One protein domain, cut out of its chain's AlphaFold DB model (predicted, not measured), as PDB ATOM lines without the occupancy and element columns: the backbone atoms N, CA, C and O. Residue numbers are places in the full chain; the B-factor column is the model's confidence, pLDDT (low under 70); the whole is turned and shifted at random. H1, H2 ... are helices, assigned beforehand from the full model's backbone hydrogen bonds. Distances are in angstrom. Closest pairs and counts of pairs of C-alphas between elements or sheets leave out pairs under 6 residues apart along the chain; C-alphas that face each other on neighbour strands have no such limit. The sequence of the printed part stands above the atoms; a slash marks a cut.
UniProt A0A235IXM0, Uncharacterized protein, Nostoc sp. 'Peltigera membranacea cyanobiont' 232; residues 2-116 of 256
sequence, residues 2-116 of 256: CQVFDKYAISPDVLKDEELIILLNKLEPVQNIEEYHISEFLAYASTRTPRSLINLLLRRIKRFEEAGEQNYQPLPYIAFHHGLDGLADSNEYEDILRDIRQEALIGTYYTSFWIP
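What this domain is: This is residues 2 to 116 of the 256 residues of an uncharacterized protein of Nostoc sp. 'Peltigera membranacea cyanobiont' 232 (UniProt A0A235IXM0). H3 runs through the middle, with H1 and H5 nearly side by side with it on its two sides; H2 and H6 fold back along H1 and H5 as hairpins, and H4 packs on H2. The 115 residues with six named helices, H1 to H6, are all helix in class and compact, radius of gyration of the C-alphas 14.2 A, spans 43 by 34 by 24 A.

How they stand to each other: Start at the hub H3, residues 50 to 67: its residues 52 to 56 touch H1, residues 17 to 25, closest C-alphas Leu 56 and Asn 25, 6.5 A. Its Leu 53 only just touches H2, residues 36 to 48, 3 pairs within 8 A, closest C-alphas Leu 53 and Ser 46, 6.3 A. Residues 43 to 48 of H2 touch H4, residues 85 to 89, closest C-alphas Thr 47 and Gly 86, 4.0 A. Residues 61 to 65 of H3 touch H6, residues 111 to 116, closest C-alphas Ile 61 and Trp 114, 6.8 A. H6 touches H5, residues 93 to 103, closest C-alphas Ile 115 and Ile 100, 7.0 A. O i to N i+4 pairs are within hydrogen-bond range throughout H1, H3 and H5, 7 of 9 in H2, 1 of 2 in H6, 0 of 1 in H4, whose i+3 pairs are 2 of 2.

Where its parts are: Find C-alpha 50 at (46.652, -1.121, -20.221); H3 runs 25.8 A to C-alpha 67 at (58.793, -23.832, -21.336).

The domain as a whole: The printed part has no cut; the H3 to H4 link is long, and residues 2 to 10, 12, 107, 109 and 110 have pLDDT under 70.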
ATOM      1  N   CYS A   2      38.263 -16.405 -31.476       44.75
ATOM      2  CA  CYS A   2      37.925 -14.988 -31.244       44.75
ATOM      3  C   CYS A   2      36.814 -14.488 -32.190       44.75
ATOM      4  O   CYS A   2      36.854 -13.373 -32.678       44.75
ATOM      5  N   GLN A   3      35.778 -15.301 -32.418       50.59
ATOM      6  CA  GLN A   3      34.511 -14.815 -33.003       50.59
ATOM      7  C   GLN A   3      33.619 -14.108 -31.958       50.59
ATOM      8  O   GLN A   3      32.460 -13.811 -32.222       50.59
ATOM      9  N   VAL A   4      34.137 -13.866 -30.746       52.38
ATOM     10  CA  VAL A   4      33.378 -13.341 -29.595       52.38
ATOM     11  C   VAL A   4      33.141 -11.827 -29.685       52.38
ATOM     12  O   VAL A   4      32.370 -11.302 -28.890       52.38
ATOM     13  N   PHE A   5      33.718 -11.137 -30.675       54.78
ATOM     14  CA  PHE A   5      33.578  -9.683 -30.842       54.78
ATOM     15  C   PHE A   5      33.115  -9.249 -32.248       54.78
ATOM     16  O   PHE A   5      33.238  -8.085 -32.606       54.78
ATOM     17  N   ASP A   6      32.538 -10.165 -33.038       51.62
ATOM     18  CA  ASP A   6      31.864  -9.824 -34.303       51.62
ATOM     19  C   ASP A   6      30.508  -9.125 -34.033       51.62
ATOM     20  O   ASP A   6      29.979  -9.172 -32.922       51.62
ATOM     21  N   LYS A   7      29.882  -8.537 -35.059       46.00
ATOM     22  CA  LYS A   7      28.563  -7.864 -35.034       46.00
ATOM     23  C   LYS A   7      27.435  -8.679 -34.365       46.00
ATOM     24  O   LYS A   7      26.394  -8.121 -34.022       46.00
ATOM     25  N   TYR A   8      27.625  -9.988 -34.195       52.06
ATOM     26  CA  TYR A   8      26.687 -10.929 -33.572       52.06
ATOM     27  C   TYR A   8      27.106 -11.415 -32.175       52.06
ATOM     28  O   TYR A   8      26.493 -12.342 -31.644       52.06
ATOM     29  N   ALA A   9      28.141 -10.826 -31.583       63.25
ATOM     30  CA  ALA A   9      28.735 -11.277 -30.337       63.25
ATOM     31  C   ALA A   9      28.642 -10.215 -29.219       63.25
ATOM     32  O   ALA A   9      28.054  -9.149 -29.402       63.25
ATOM     33  N   ILE A  10      29.118 -10.545 -28.012       65.25
ATOM     34  CA  ILE A  10      28.984  -9.671 -26.835       65.25
ATOM     35  C   ILE A  10      29.886  -8.454 -27.041       65.25
ATOM     36  O   ILE A  10      31.096  -8.616 -27.173       65.25
ATOM     37  N   SER A  11      29.312  -7.244 -27.041       70.62
ATOM     38  CA  SER A  11      30.116  -6.023 -27.150       70.62
ATOM     39  C   SER A  11      31.159  -5.969 -26.021       70.62
ATOM     40  O   SER A  11      30.789  -6.135 -24.856       70.62
ATOM     41  N   PRO A  12      32.439  -5.692 -26.315       69.69
ATOM     42  CA  PRO A  12      33.448  -5.468 -25.284       69.69
ATOM     43  C   PRO A  12      33.060  -4.364 -24.288       69.69
ATOM     44  O   PRO A  12      33.486  -4.406 -23.134       69.69
ATOM     45  N   ASP A  13      32.220  -3.409 -24.704       76.69
ATOM     46  CA  ASP A  13      31.790  -2.267 -23.888       76.69
ATOM     47  C   ASP A  13      30.894  -2.662 -22.707       76.69
ATOM     48  O   ASP A  13      30.760  -1.899 -21.749       76.69
ATOM     49  N   VAL A  14      30.257  -3.839 -22.762       83.69
ATOM     50  CA  VAL A  14      29.431  -4.330 -21.645       83.69
ATOM     51  C   VAL A  14      30.241  -5.093 -20.600       83.69
ATOM     52  O   VAL A  14      29.707  -5.398 -19.533       83.69
ATOM     53  N   LEU A  15      31.508  -5.401 -20.890       84.69
ATOM     54  CA  LEU A  15      32.392  -6.106 -19.970       84.69
ATOM     55  C   LEU A  15      32.928  -5.149 -18.907       84.69
ATOM     56  O   LEU A  15      33.401  -4.049 -19.202       84.69
ATOM     57  N   LYS A  16      32.914  -5.602 -17.655       90.56
ATOM     58  CA  LYS A  16      33.663  -4.943 -16.580       90.56
ATOM     59  C   LYS A  16      35.158  -5.189 -16.761       90.56
ATOM     60  O   LYS A  16      35.558  -6.212 -17.316       90.56
ATOM     61  N   ASP A  17      35.991  -4.312 -16.203       91.44
ATOM     62  CA  ASP A  17      37.452  -4.470 -16.270       91.44
ATOM     63  C   ASP A  17      37.919  -5.816 -15.701       91.44
ATOM     64  O   ASP A  17      38.807  -6.454 -16.254       91.44
ATOM     65  N   GLU A  18      37.274  -6.307 -14.641       93.31
ATOM     66  CA  GLU A  18      37.579  -7.616 -14.051       93.31
ATOM     67  C   GLU A  18      37.327  -8.768 -15.037       93.31
ATOM     68  O   GLU A  18      38.126  -9.701 -15.138       93.31
ATOM     69  N   GLU A  19      36.232  -8.700 -15.796       91.62
ATOM     70  CA  GLU A  19      35.864  -9.702 -16.800       91.62
ATOM     71  C   GLU A  19      36.802  -9.629 -18.005       91.62
ATOM     72  O   GLU A  19      37.258 -10.663 -18.502       91.62
ATOM     73  N   LEU A  20      37.150  -8.411 -18.424       92.12
ATOM     74  CA  LEU A  20      38.132  -8.162 -19.472       92.12
ATOM     75  C   LEU A  20      39.496  -8.764 -19.104       92.12
ATOM     76  O   LEU A  20      40.086  -9.479 -19.913       92.12
ATOM     77  N   ILE A  21      39.957  -8.562 -17.867       94.31
ATOM     78  CA  ILE A  21      41.209  -9.138 -17.353       94.31
ATOM     79  C   ILE A  21      41.151 -10.670 -17.345       94.31
ATOM     80  O   ILE A  21      42.131 -11.326 -17.702       94.31
ATOM     81  N   ILE A  22      40.014 -11.271 -16.978       94.00
ATOM     82  CA  ILE A  22      39.844 -12.732 -17.026       94.00
ATOM     83  C   ILE A  22      39.972 -13.250 -18.463       94.00
ATOM     84  O   ILE A  22      40.647 -14.256 -18.686       94.00
ATOM     85  N   LEU A  23      39.340 -12.586 -19.436       92.69
ATOM     86  CA  LEU A  23      39.441 -12.967 -20.848       92.69
ATOM     87  C   LEU A  23      40.865 -12.800 -21.376       92.69
ATOM     88  O   LEU A  23      41.389 -13.710 -22.015       92.69
ATOM     89  N   LEU A  24      41.508 -11.687 -21.041       94.62
ATOM     90  CA  LEU A  24      42.893 -11.403 -21.384       94.62
ATOM     91  C   LEU A  24      43.833 -12.494 -20.850       94.62
ATOM     92  O   LEU A  24      44.630 -13.049 -21.599       94.62
ATOM     93  N   ASN A  25      43.680 -12.904 -19.589       95.19
ATOM     94  CA  ASN A  25      44.506 -13.956 -18.989       95.19
ATOM     95  C   ASN A  25      44.347 -15.326 -19.674       95.19
ATOM     96  O   ASN A  25      45.281 -16.126 -19.661       95.19
ATOM     97  N   LYS A  26      43.211 -15.600 -20.330       95.12
ATOM     98  CA  LYS A  26      43.036 -16.829 -21.126       95.12
ATOM     99  C   LYS A  26      43.898 -16.857 -22.384       95.12
ATOM    100  O   LYS A  26      44.080 -17.935 -22.946       95.12
ATOM    101  N   LEU A  27      44.433 -15.714 -22.815       95.62
ATOM    102  CA  LEU A  27      45.365 -15.660 -23.932       95.62
ATOM    103  C   LEU A  27      46.762 -16.127 -23.540       95.62
ATOM    104  O   LEU A  27      47.516 -16.472 -24.431       95.62
ATOM    105  N   GLU A  28      47.133 -16.204 -22.261       95.25
ATOM    106  CA  GLU A  28      48.488 -16.600 -21.850       95.25
ATOM    107  C   GLU A  28      48.945 -17.967 -22.410       95.25
ATOM    108  O   GLU A  28      50.027 -18.027 -22.995       95.25
ATOM    109  N   PRO A  29      48.152 -19.057 -22.333       94.19
ATOM    110  CA  PRO A  29      48.546 -20.355 -22.888       94.19
ATOM    111  C   PRO A  29      48.308 -20.500 -24.402       94.19
ATOM    112  O   PRO A  29      48.621 -21.550 -24.961       94.19
ATOM    113  N   VAL A  30      47.724 -19.505 -25.082       93.94
ATOM    114  CA  VAL A  30      47.424 -19.603 -26.522       93.94
ATOM    115  C   VAL A  30      48.730 -19.634 -27.320       93.94
ATOM    116  O   VAL A  30      49.602 -18.798 -27.101       93.94
ATOM    117  N   GLN A  31      48.868 -20.582 -28.249       92.38
ATOM    118  CA  GLN A  31      50.125 -20.810 -28.975       92.38
ATOM    119  C   GLN A  31      50.547 -19.610 -29.836       92.38
ATOM    120  O   GLN A  31      51.714 -19.245 -29.812       92.38
ATOM    121  N   ASN A  32      49.613 -18.951 -30.527       91.19
ATOM    122  CA  ASN A  32      49.879 -17.752 -31.323       91.19
ATOM    123  C   ASN A  32      48.743 -16.723 -31.130       91.19
ATOM    124  O   ASN A  32      47.571 -17.097 -31.091       91.19
ATOM    125  N   ILE A  33      49.097 -15.444 -30.988       93.44
ATOM    126  CA  ILE A  33      48.174 -14.309 -30.804       93.44
ATOM    127  C   ILE A  33      48.157 -13.333 -31.998       93.44
ATOM    128  O   ILE A  33      47.638 -12.230 -31.876       93.44
ATOM    129  N   GLU A  34      48.702 -13.733 -33.148       88.88
ATOM    130  CA  GLU A  34      48.727 -12.950 -34.395       88.88
ATOM    131  C   GLU A  34      47.371 -12.838 -35.094       88.88
ATOM    132  O   GLU A  34      47.228 -12.028 -35.997       88.88
ATOM    133  N   GLU A  35      46.362 -13.633 -34.721       89.31
ATOM    134  CA  GLU A  35      45.053 -13.573 -35.384       89.31
ATOM    135  C   GLU A  35      44.447 -12.158 -35.297       89.31
ATOM    136  O   GLU A  35      44.413 -11.551 -34.226       89.31
ATOM    137  N   TYR A  36      43.881 -11.668 -36.407       88.38
ATOM    138  CA  TYR A  36      43.276 -10.332 -36.527       88.38
ATOM    139  C   TYR A  36      42.369  -9.952 -35.344       88.38
ATOM    140  O   TYR A  36      42.590  -8.934 -34.696       88.38
ATOM    141  N   HIS A  37      41.406 -10.809 -34.993       88.19
ATOM    142  CA  HIS A  37      40.472 -10.541 -33.893       88.19
ATOM    143  C   HIS A  37      41.117 -10.592 -32.503       88.19
ATOM    144  O   HIS A  37      40.626  -9.954 -31.574       88.19
ATOM    145  N   ILE A  38      42.212 -11.347 -32.335       91.62
ATOM    146  CA  ILE A  38      42.990 -11.293 -31.092       91.62
ATOM    147  C   ILE A  38      43.671  -9.929 -31.014       91.62
ATOM    148  O   ILE A  38      43.575  -9.265 -29.988       91.62
ATOM    149  N   SER A  39      44.293  -9.476 -32.104       91.75
ATOM    150  CA  SER A  39      44.921  -8.156 -32.162       91.75
ATOM    151  C   SER A  39      43.922  -7.019 -31.915       91.75
ATOM    152  O   SER A  39      44.238  -6.099 -31.169       91.75
ATOM    153  N   GLU A  40      42.718  -7.096 -32.482       91.62
ATOM    154  CA  GLU A  40      41.630  -6.135 -32.252       91.62
ATOM    155  C   GLU A  40      41.214  -6.099 -30.771       91.62
ATOM    156  O   GLU A  40      41.108  -5.030 -30.166       91.62
ATOM    157  N   PHE A  41      41.063  -7.270 -30.145       92.69
ATOM    158  CA  PHE A  41      40.764  -7.373 -28.717       92.69
ATOM    159  C   PHE A  41      41.889  -6.814 -27.831       92.69
ATOM    160  O   PHE A  41      41.607  -6.142 -26.839       92.69
ATOM    161  N   LEU A  42      43.158  -7.063 -28.171       95.31
ATOM    162  CA  LEU A  42      44.305  -6.520 -27.437       95.31
ATOM    163  C   LEU A  42      44.383  -4.992 -27.569       95.31
ATOM    164  O   LEU A  42      44.619  -4.312 -26.571       95.31
ATOM    165  N   ALA A  43      44.112  -4.449 -28.760       94.06
ATOM    166  CA  ALA A  43      44.014  -3.009 -28.976       94.06
ATOM    167  C   ALA A  43      42.888  -2.395 -28.129       94.06
ATOM    168  O   ALA A  43      43.121  -1.414 -27.423       94.06
ATOM    169  N   TYR A  44      41.705  -3.020 -28.078       93.31
ATOM    170  CA  TYR A  44      40.639  -2.599 -27.162       93.31
ATOM    171  C   TYR A  44      41.087  -2.661 -25.692       93.31
ATOM    172  O   TYR A  44      40.937  -1.687 -24.952       93.31
ATOM    173  N   ALA A  45      41.704  -3.767 -25.266       94.62
ATOM    174  CA  ALA A  45      42.191  -3.931 -23.898       94.62
ATOM    175  C   ALA A  45      43.236  -2.873 -23.510       94.62
ATOM    176  O   ALA A  45      43.267  -2.469 -22.345       94.62
ATOM    177  N   SER A  46      44.026  -2.376 -24.470       96.38
ATOM    178  CA  SER A  46      45.001  -1.302 -24.240       96.38
ATOM    179  C   SER A  46      44.351   0.003 -23.768       96.38
ATOM    180  O   SER A  46      44.950   0.713 -22.972       96.38
ATOM    181  N   THR A  47      43.104   0.277 -24.168       95.19
ATOM    182  CA  THR A  47      42.358   1.486 -23.763       95.19
ATOM    183  C   THR A  47      41.713   1.367 -22.378       95.19
ATOM    184  O   THR A  47      41.442   2.367 -21.717       95.19
ATOM    185  N   ARG A  48      41.433   0.136 -21.931       94.44
ATOM    186  CA  ARG A  48      40.635  -0.159 -20.727       94.44
ATOM    187  C   ARG A  48      41.484  -0.609 -19.547       94.44
ATOM    188  O   ARG A  48      41.293  -0.152 -18.426       94.44
ATOM    189  N   THR A  49      42.395  -1.547 -19.795       95.75
ATOM    190  CA  THR A  49      43.225  -2.207 -18.775       95.75
ATOM    191  C   THR A  49      44.687  -2.309 -19.242       95.75
ATOM    192  O   THR A  49      45.261  -3.403 -19.279       95.75
ATOM    193  N   PRO A  50      45.326  -1.172 -19.590       97.00
ATOM    194  CA  PRO A  50      46.652  -1.121 -20.221       97.00
ATOM    195  C   PRO A  50      47.726  -1.878 -19.429       97.00
ATOM    196  O   PRO A  50      48.500  -2.652 -19.995       97.00
ATOM    197  N   ARG A  51      47.743  -1.724 -18.099       97.00
ATOM    198  CA  ARG A  51      48.687  -2.433 -17.224       97.00
ATOM    199  C   ARG A  51      48.512  -3.947 -17.297       97.00
ATOM    200  O   ARG A  51      49.488  -4.688 -17.395       97.00
ATOM    201  N   SER A  52      47.270  -4.423 -17.240       97.44
ATOM    202  CA  SER A  52      46.967  -5.854 -17.292       97.44
ATOM    203  C   SER A  52      47.350  -6.460 -18.638       97.44
ATOM    204  O   SER A  52      47.899  -7.563 -18.655       97.44
ATOM    205  N   LEU A  53      47.124  -5.729 -19.739       97.62
ATOM    206  CA  LEU A  53      47.568  -6.102 -21.084       97.62
ATOM    207  C   LEU A  53      49.082  -6.308 -21.137       97.62
ATOM    208  O   LEU A  53      49.539  -7.384 -21.514       97.62
ATOM    209  N   ILE A  54      49.865  -5.317 -20.718       97.75
ATOM    210  CA  ILE A  54      51.328  -5.425 -20.777       97.75
ATOM    211  C   ILE A  54      51.842  -6.533 -19.859       97.75
ATOM    212  O   ILE A  54      52.695  -7.321 -20.266       97.75
ATOM    213  N   ASN A  55      51.252  -6.684 -18.673       97.31
ATOM    214  CA  ASN A  55      51.583  -7.791 -17.780       97.31
ATOM    215  C   ASN A  55      51.293  -9.158 -18.418       97.31
ATOM    216  O   ASN A  55      52.059 -10.094 -18.197       97.31
ATOM    217  N   LEU A  56      50.217  -9.303 -19.201       97.69
ATOM    218  CA  LEU A  56      49.975 -10.522 -19.975       97.69
ATOM    219  C   LEU A  56      51.101 -10.754 -20.989       97.69
ATOM    220  O   LEU A  56      51.648 -11.853 -21.037       97.69
ATOM    221  N   LEU A  57      51.432  -9.749 -21.803       97.19
ATOM    222  CA  LEU A  57      52.433  -9.882 -22.866       97.19
ATOM    223  C   LEU A  57      53.812 -10.249 -22.295       97.19
ATOM    224  O   LEU A  57      54.463 -11.162 -22.801       97.19
ATOM    225  N   LEU A  58      54.207  -9.637 -21.177       95.50
ATOM    226  CA  LEU A  58      55.424  -9.997 -20.447       95.50
ATOM    227  C   LEU A  58      55.386 -11.437 -19.911       95.50
ATOM    228  O   LEU A  58      56.355 -12.178 -20.076       95.50
ATOM    229  N   ARG A  59      54.258 -11.882 -19.333       94.88
ATOM    230  CA  ARG A  59      54.102 -13.283 -18.893       94.88
ATOM    231  C   ARG A  59      54.210 -14.270 -20.052       94.88
ATOM    232  O   ARG A  59      54.826 -15.318 -19.882       94.88
ATOM    233  N   ARG A  60      53.675 -13.936 -21.232       94.88
ATOM    234  CA  ARG A  60      53.829 -14.764 -22.440       94.88
ATOM    235  C   ARG A  60      55.298 -14.903 -22.845       94.88
ATOM    236  O   ARG A  60      55.748 -16.018 -23.096       94.88
ATOM    237  N   ILE A  61      56.064 -13.808 -22.854       93.75
ATOM    238  CA  ILE A  61      57.509 -13.839 -23.154       93.75
ATOM    239  C   ILE A  61      58.256 -14.719 -22.148       93.75
ATOM    240  O   ILE A  61      59.025 -15.593 -22.546       93.75
ATOM    241  N   LYS A  62      57.980 -14.545 -20.853       91.44
ATOM    242  CA  LYS A  62      58.596 -15.351 -19.793       91.44
ATOM    243  C   LYS A  62      58.251 -16.838 -19.910       91.44
ATOM    244  O   LYS A  62      59.120 -17.691 -19.770       91.44
ATOM    245  N   ARG A  63      56.997 -17.166 -20.230       90.94
ATOM    246  CA  ARG A  63      56.575 -18.553 -20.466       90.94
ATOM    247  C   ARG A  63      57.342 -19.188 -21.624       90.94
ATOM    248  O   ARG A  63      57.753 -20.339 -21.504       90.94
ATOM    249  N   PHE A  64      57.511 -18.468 -22.734       90.19
ATOM    250  CA  PHE A  64      58.270 -18.965 -23.885       90.19
ATOM    251  C   PHE A  64      59.696 -19.364 -23.483       90.19
ATOM    252  O   PHE A  64      60.174 -20.431 -23.867       90.19
ATOM    253  N   GLU A  65      60.336 -18.540 -22.655       85.94
ATOM    254  CA  GLU A  65      61.670 -18.801 -22.118       85.94
ATOM    255  C   GLU A  65      61.716 -20.031 -21.195       85.94
ATOM    256  O   GLU A  65      62.604 -20.870 -21.336       85.94
ATOM    257  N   GLU A  66      60.762 -20.159 -20.270       85.81
ATOM    258  CA  GLU A  66      60.742 -21.247 -19.283       85.81
ATOM    259  C   GLU A  66      60.346 -22.602 -19.887       85.81
ATOM    260  O   GLU A  66      60.877 -23.642 -19.492       85.81
ATOM    261  N   ALA A  67      59.395 -22.606 -20.823       81.25
ATOM    262  CA  ALA A  67      58.793 -23.832 -21.336       81.25
ATOM    263  C   ALA A  67      59.521 -24.402 -22.564       81.25
ATOM    264  O   ALA A  67      59.426 -25.604 -22.815       81.25
ATOM    265  N   GLY A  68      60.226 -23.567 -23.342       71.12
ATOM    266  CA  GLY A  68      60.942 -23.993 -24.552       71.12
ATOM    267  C   GLY A  68      60.049 -24.673 -25.603       71.12
ATOM    268  O   GLY A  68      60.530 -25.475 -26.404       71.12
ATOM    269  N   GLU A  69      58.739 -24.403 -25.578       79.56
ATOM    270  CA  GLU A  69      57.760 -24.990 -26.495       79.56
ATOM    271  C   GLU A  69      58.032 -24.507 -27.931       79.56
ATOM    272  O   GLU A  69      57.892 -23.322 -28.227       79.56
ATOM    273  N   GLN A  70      58.383 -25.419 -28.847       74.94
ATOM    274  CA  GLN A  70      58.814 -25.051 -30.209       74.94
ATOM    275  C   GLN A  70      57.753 -24.324 -31.052       74.94
ATOM    276  O   GLN A  70      58.111 -23.626 -31.995       74.94
ATOM    277  N   ASN A  71      56.469 -24.479 -30.722       85.62
ATOM    278  CA  ASN A  71      55.358 -23.889 -31.476       85.62
ATOM    279  C   ASN A  71      54.702 -22.698 -30.762       85.62
ATOM    280  O   ASN A  71      53.723 -22.151 -31.270       85.62
ATOM    281  N   TYR A  72      55.216 -22.312 -29.591       91.94
ATOM    282  CA  TYR A  72      54.661 -21.207 -28.825       91.94
ATOM    283  C   TYR A  72      55.315 -19.900 -29.256       91.94
ATOM    284  O   TYR A  72      56.530 -19.737 -29.162       91.94
ATOM    285  N   GLN A  73      54.500 -18.945 -29.687       92.25
ATOM    286  CA  GLN A  73      54.948 -17.633 -30.118       92.25
ATOM    287  C   GLN A  73      54.413 -16.558 -29.158       92.25
ATOM    288  O   GLN A  73      53.205 -16.296 -29.130       92.25
ATOM    289  N   PRO A  74      55.271 -15.930 -28.330       93.62
ATOM    290  CA  PRO A  74      54.807 -15.051 -27.258       93.62
ATOM    291  C   PRO A  74      54.160 -13.764 -27.781       93.62
ATOM    292  O   PRO A  74      53.196 -13.297 -27.176       93.62
ATOM    293  N   LEU A  75      54.641 -13.235 -28.908       94.75
ATOM    294  CA  LEU A  75      54.147 -12.031 -29.584       94.75
ATOM    295  C   LEU A  75      54.108 -12.243 -31.101       94.75
ATOM    296  O   LEU A  75      54.821 -13.117 -31.594       94.75
ATOM    297  N   PRO A  76      53.358 -11.430 -31.860       92.00
ATOM    298  CA  PRO A  76      53.511 -11.363 -33.307       92.00
ATOM    299  C   PRO A  76      54.963 -11.174 -33.748       92.00
ATOM    300  O   PRO A  76      55.699 -10.375 -33.169       92.00
ATOM    301  N   TYR A  77      55.392 -11.923 -34.765       86.69
ATOM    302  CA  TYR A  77      56.770 -11.879 -35.248       86.69
ATOM    303  C   TYR A  77      57.044 -10.577 -35.999       86.69
ATOM    304  O   TYR A  77      58.098  -9.966 -35.811       86.69
ATOM    305  N   ILE A  78      56.093 -10.156 -36.839       84.94
ATOM    306  CA  ILE A  78      56.189  -8.922 -37.624       84.94
ATOM    307  C   ILE A  78      55.693  -7.743 -36.785       84.94
ATOM    308  O   ILE A  78      56.512  -6.932 -36.370       84.94
ATOM    309  N   ALA A  79      54.385  -7.676 -36.540       85.69
ATOM    310  CA  ALA A  79      53.725  -6.625 -35.770       85.69
ATOM    311  C   ALA A  79      52.300  -7.060 -35.401       85.69
ATOM    312  O   ALA A  79      51.765  -8.011 -35.988       85.69
ATOM    313  N   PHE A  80      51.660  -6.352 -34.471       87.81
ATOM    314  CA  PHE A  80      50.215  -6.482 -34.275       87.81
ATOM    315  C   PHE A  80      49.445  -5.916 -35.482       87.81
ATOM    316  O   PHE A  80      49.833  -4.911 -36.072       87.81
ATOM    317  N   HIS A  81      48.321  -6.539 -35.853       86.50
ATOM    318  CA  HIS A  81      47.446  -6.003 -36.908       86.50
ATOM    319  C   HIS A  81      46.793  -4.673 -36.506       86.50
ATOM    320  O   HIS A  81      46.522  -3.830 -37.360       86.50
ATOM    321  N   HIS A  82      46.549  -4.503 -35.208       87.88
ATOM    322  CA  HIS A  82      46.074  -3.281 -34.577       87.88
ATOM    323  C   HIS A  82      47.076  -2.864 -33.506       87.88
ATOM    324  O   HIS A  82      47.383  -3.661 -32.616       87.88
ATOM    325  N   GLY A  83      47.563  -1.626 -33.596       88.25
ATOM    326  CA  GLY A  83      48.497  -1.063 -32.628       88.25
ATOM    327  C   GLY A  83      47.898  -0.948 -31.227       88.25
ATOM    328  O   GLY A  83      46.682  -1.009 -31.024       88.25
ATOM    329  N   LEU A  84      48.768  -0.757 -30.241       94.94
ATOM    330  CA  LEU A  84      48.388  -0.593 -28.837       94.94
ATOM    331  C   LEU A  84      48.178   0.886 -28.479       94.94
ATOM    332  O   LEU A  84      48.606   1.342 -27.420       94.94
ATOM    333  N   ASP A  85      47.540   1.648 -29.371       94.44
ATOM    334  CA  ASP A  85      47.450   3.114 -29.285       94.44
ATOM    335  C   ASP A  85      46.784   3.599 -27.988       94.44
ATOM    336  O   ASP A  85      47.156   4.643 -27.450       94.44
ATOM    337  N   GLY A  86      45.870   2.800 -27.421       94.69
ATOM    338  CA  GLY A  86      45.201   3.088 -26.151       94.69
ATOM    339  C   GLY A  86      46.142   3.198 -24.949       94.69
ATOM    340  O   GLY A  86      45.763   3.776 -23.931       94.69
ATOM    341  N   LEU A  87      47.384   2.709 -25.065       96.62
ATOM    342  CA  LEU A  87      48.409   2.913 -24.043       96.62
ATOM    343  C   LEU A  87      48.703   4.401 -23.815       96.62
ATOM    344  O   LEU A  87      48.921   4.780 -22.667       96.62
ATOM    345  N   ALA A  88      48.688   5.234 -24.864       95.12
ATOM    346  CA  ALA A  88      49.040   6.655 -24.770       95.12
ATOM    347  C   ALA A  88      48.081   7.463 -23.885       95.12
ATOM    348  O   ALA A  88      48.496   8.444 -23.269       95.12
ATOM    349  N   ASP A  89      46.817   7.042 -23.810       94.38
ATOM    350  CA  ASP A  89      45.777   7.716 -23.030       94.38
ATOM    351  C   ASP A  89      45.820   7.337 -21.540       94.38
ATOM    352  O   ASP A  89      45.153   7.954 -20.703       94.38
ATOM    353  N   SER A  90      46.617   6.326 -21.185       95.50
ATOM    354  CA  SER A  90      46.766   5.868 -19.811       95.50
ATOM    355  C   SER A  90      47.628   6.818 -18.983       95.50
ATOM    356  O   SER A  90      48.750   7.167 -19.353       95.50
ATOM    357  N   ASN A  91      47.175   7.136 -17.769       96.19
ATOM    358  CA  ASN A  91      48.002   7.820 -16.770       96.19
ATOM    359  C   ASN A  91      49.209   6.976 -16.308       96.19
ATOM    360  O   ASN A  91      50.129   7.514 -15.697       96.19
ATOM    361  N   GLU A  92      49.215   5.677 -16.609       96.12
ATOM    362  CA  GLU A  92      50.293   4.739 -16.300       96.12
ATOM    363  C   GLU A  92      51.299   4.561 -17.447       96.12
ATOM    364  O   GLU A  92      52.246   3.789 -17.301       96.12
ATOM    365  N   TYR A  93      51.113   5.232 -18.590       98.06
ATOM    366  CA  TYR A  93      51.870   4.956 -19.816       98.06
ATOM    367  C   TYR A  93      53.395   5.005 -19.629       98.06
ATOM    368  O   TYR A  93      54.116   4.092 -20.035       98.06
ATOM    369  N   GLU A  94      53.890   6.045 -18.957       98.19
ATOM    370  CA  GLU A  94      55.324   6.214 -18.707       98.19
ATOM    371  C   GLU A  94      55.879   5.083 -17.823       98.19
ATOM    372  O   GLU A  94      56.958   4.558 -18.091       98.19
ATOM    373  N   ASP A  95      55.120   4.644 -16.816       98.38
ATOM    374  CA  ASP A  95      55.512   3.546 -15.926       98.38
ATOM    375  C   ASP A  95      55.433   2.182 -16.617       98.38
ATOM    376  O   ASP A  95      56.267   1.316 -16.376       98.38
ATOM    377  N   ILE A  96      54.468   1.991 -17.515       98.31
ATOM    378  CA  ILE A  96      54.381   0.806 -18.374       98.31
ATOM    379  C   ILE A  96      55.639   0.669 -19.239       98.31
ATOM    380  O   ILE A  96      56.248  -0.401 -19.291       98.31
ATOM    381  N   LEU A  97      56.067   1.755 -19.883       98.38
ATOM    382  CA  LEU A  97      57.288   1.767 -20.690       98.38
ATOM    383  C   LEU A  97      58.532   1.473 -19.841       98.38
ATOM    384  O   LEU A  97      59.429   0.752 -20.285       98.38
ATOM    385  N   ARG A  98      58.593   2.007 -18.614       98.06
ATOM    386  CA  ARG A  98      59.687   1.717 -17.675       98.06
ATOM    387  C   ARG A  98      59.744   0.243 -17.300       98.06
ATOM    388  O   ARG A  98      60.855  -0.283 -17.253       98.06
ATOM    389  N   ASP A  99      58.601  -0.399 -17.076       95.94
ATOM    390  CA  ASP A  99      58.529  -1.824 -16.747       95.94
ATOM    391  C   ASP A  99      59.020  -2.684 -17.916       95.94
ATOM    392  O   ASP A  99      59.916  -3.505 -17.733       95.94
ATOM    393  N   ILE A 100      58.544  -2.433 -19.144       96.31
ATOM    394  CA  ILE A 100      59.013  -3.167 -20.337       96.31
ATOM    395  C   ILE A 100      60.527  -2.988 -20.520       96.31
ATOM    396  O   ILE A 100      61.259  -3.954 -20.734       96.31
ATOM    397  N   ARG A 101      61.025  -1.750 -20.390       95.50
ATOM    398  CA  ARG A 101      62.465  -1.452 -20.443       95.50
ATOM    399  C   ARG A 101      63.233  -2.200 -19.347       95.50
ATOM    400  O   ARG A 101      64.333  -2.682 -19.604       95.50
ATOM    401  N   GLN A 102      62.683  -2.287 -18.136       94.81
ATOM    402  CA  GLN A 102      63.311  -2.967 -17.002       94.81
ATOM    403  C   GLN A 102      63.480  -4.470 -17.260       94.81
ATOM    404  O   GLN A 102      64.533  -5.019 -16.931       94.81
ATOM    405  N   GLU A 103      62.507  -5.111 -17.904       93.06
ATOM    406  CA  GLU A 103      62.589  -6.526 -18.293       93.06
ATOM    407  C   GLU A 103      63.748  -6.794 -19.271       93.06
ATOM    408  O   GLU A 103      64.393  -7.839 -19.199       93.06
ATOM    409  N   ALA A 104      64.125  -5.818 -20.107       91.94
ATOM    410  CA  ALA A 104      65.289  -5.940 -20.993       91.94
ATOM    411  C   ALA A 104      66.638  -5.969 -20.247       91.94
ATOM    412  O   ALA A 104      67.640  -6.420 -20.802       91.94
ATOM    413  N   LEU A 105      66.697  -5.478 -19.001       88.44
ATOM    414  CA  LEU A 105      67.920  -5.485 -18.183       88.44
ATOM    415  C   LEU A 105      68.204  -6.862 -17.579       88.44
ATOM    416  O   LEU A 105      69.355  -7.215 -17.345       88.44
ATOM    417  N   ILE A 106      67.142  -7.615 -17.299       73.19
ATOM    418  CA  ILE A 106      67.185  -8.927 -16.638       73.19
ATOM    419  C   ILE A 106      67.607 -10.025 -17.640       73.19
ATOM    420  O   ILE A 106      67.870 -11.165 -17.268       73.19
ATOM    421  N   GLY A 107      67.702  -9.660 -18.918       64.12
ATOM    422  CA  GLY A 107      67.486 -10.552 -20.035       64.12
ATOM    423  C   GLY A 107      68.498 -11.670 -20.300       64.12
ATOM    424  O   GLY A 107      69.714 -11.505 -20.205       64.12
ATOM    425  N   THR A 108      67.960 -12.806 -20.746       70.88
ATOM    426  CA  THR A 108      68.654 -13.895 -21.451       70.88
ATOM    427  C   THR A 108      68.601 -13.710 -22.977       70.88
ATOM    428  O   THR A 108      68.023 -12.746 -23.487       70.88
ATOM    429  N   TYR A 109      69.146 -14.663 -23.746       66.75
ATOM    430  CA  TYR A 109      69.101 -14.645 -25.215       66.75
ATOM    431  C   TYR A 109      67.684 -14.443 -25.790       66.75
ATOM    432  O   TYR A 109      67.521 -13.679 -26.736       66.75
ATOM    433  N   TYR A 110      66.636 -15.037 -25.213       68.50
ATOM    434  CA  TYR A 110      65.280 -14.927 -25.776       68.50
ATOM    435  C   TYR A 110      64.618 -13.578 -25.496       68.50
ATOM    436  O   TYR A 110      63.963 -13.004 -26.370       68.50
ATOM    437  N   THR A 111      64.843 -13.021 -24.307       77.31
ATOM    438  CA  THR A 111      64.370 -11.671 -23.968       77.31
ATOM    439  C   THR A 111      65.018 -10.597 -24.850       77.31
ATOM    440  O   THR A 111      64.358  -9.615 -25.180       77.31
ATOM    441  N   SER A 112      66.255 -10.822 -25.324       84.69
ATOM    442  CA  SER A 112      66.937  -9.901 -26.241       84.69
ATOM    443  C   SER A 112      66.299  -9.805 -27.627       84.69
ATOM    444  O   SER A 112      66.624  -8.886 -28.368       84.69
ATOM    445  N   PHE A 113      65.365 -10.703 -27.962       88.81
ATOM    446  CA  PHE A 113      64.570 -10.619 -29.189       88.81
ATOM    447  C   PHE A 113      63.156 -10.083 -28.932       88.81
ATOM    448  O   PHE A 113      62.713  -9.150 -29.599       88.81
ATOM    449  N   TRP A 114      62.434 -10.646 -27.958       93.12
ATOM    450  CA  TRP A 114      61.014 -10.327 -27.770       93.12
ATOM    451  C   TRP A 114      60.748  -9.041 -26.982       93.12
ATOM    452  O   TRP A 114      59.743  -8.381 -27.238       93.12
ATOM    453  N   ILE A 115      61.626  -8.654 -26.050       94.94
ATOM    454  CA  ILE A 115      61.427  -7.420 -25.276       94.94
ATOM    455  C   ILE A 115      61.629  -6.164 -26.138       94.94
ATOM    456  O   ILE A 115      60.772  -5.285 -26.053       94.94
ATOM    457  N   PRO A 116      62.662  -6.056 -27.004       94.50
ATOM    458  CA  PRO A 116      62.757  -4.942 -27.950       94.50
ATOM    459  C   PRO A 116      61.505  -4.779 -28.816       94.50
ATOM    460  O   PRO A 116      60.998  -3.670 -28.932       94.50
TER     461      PRO A 116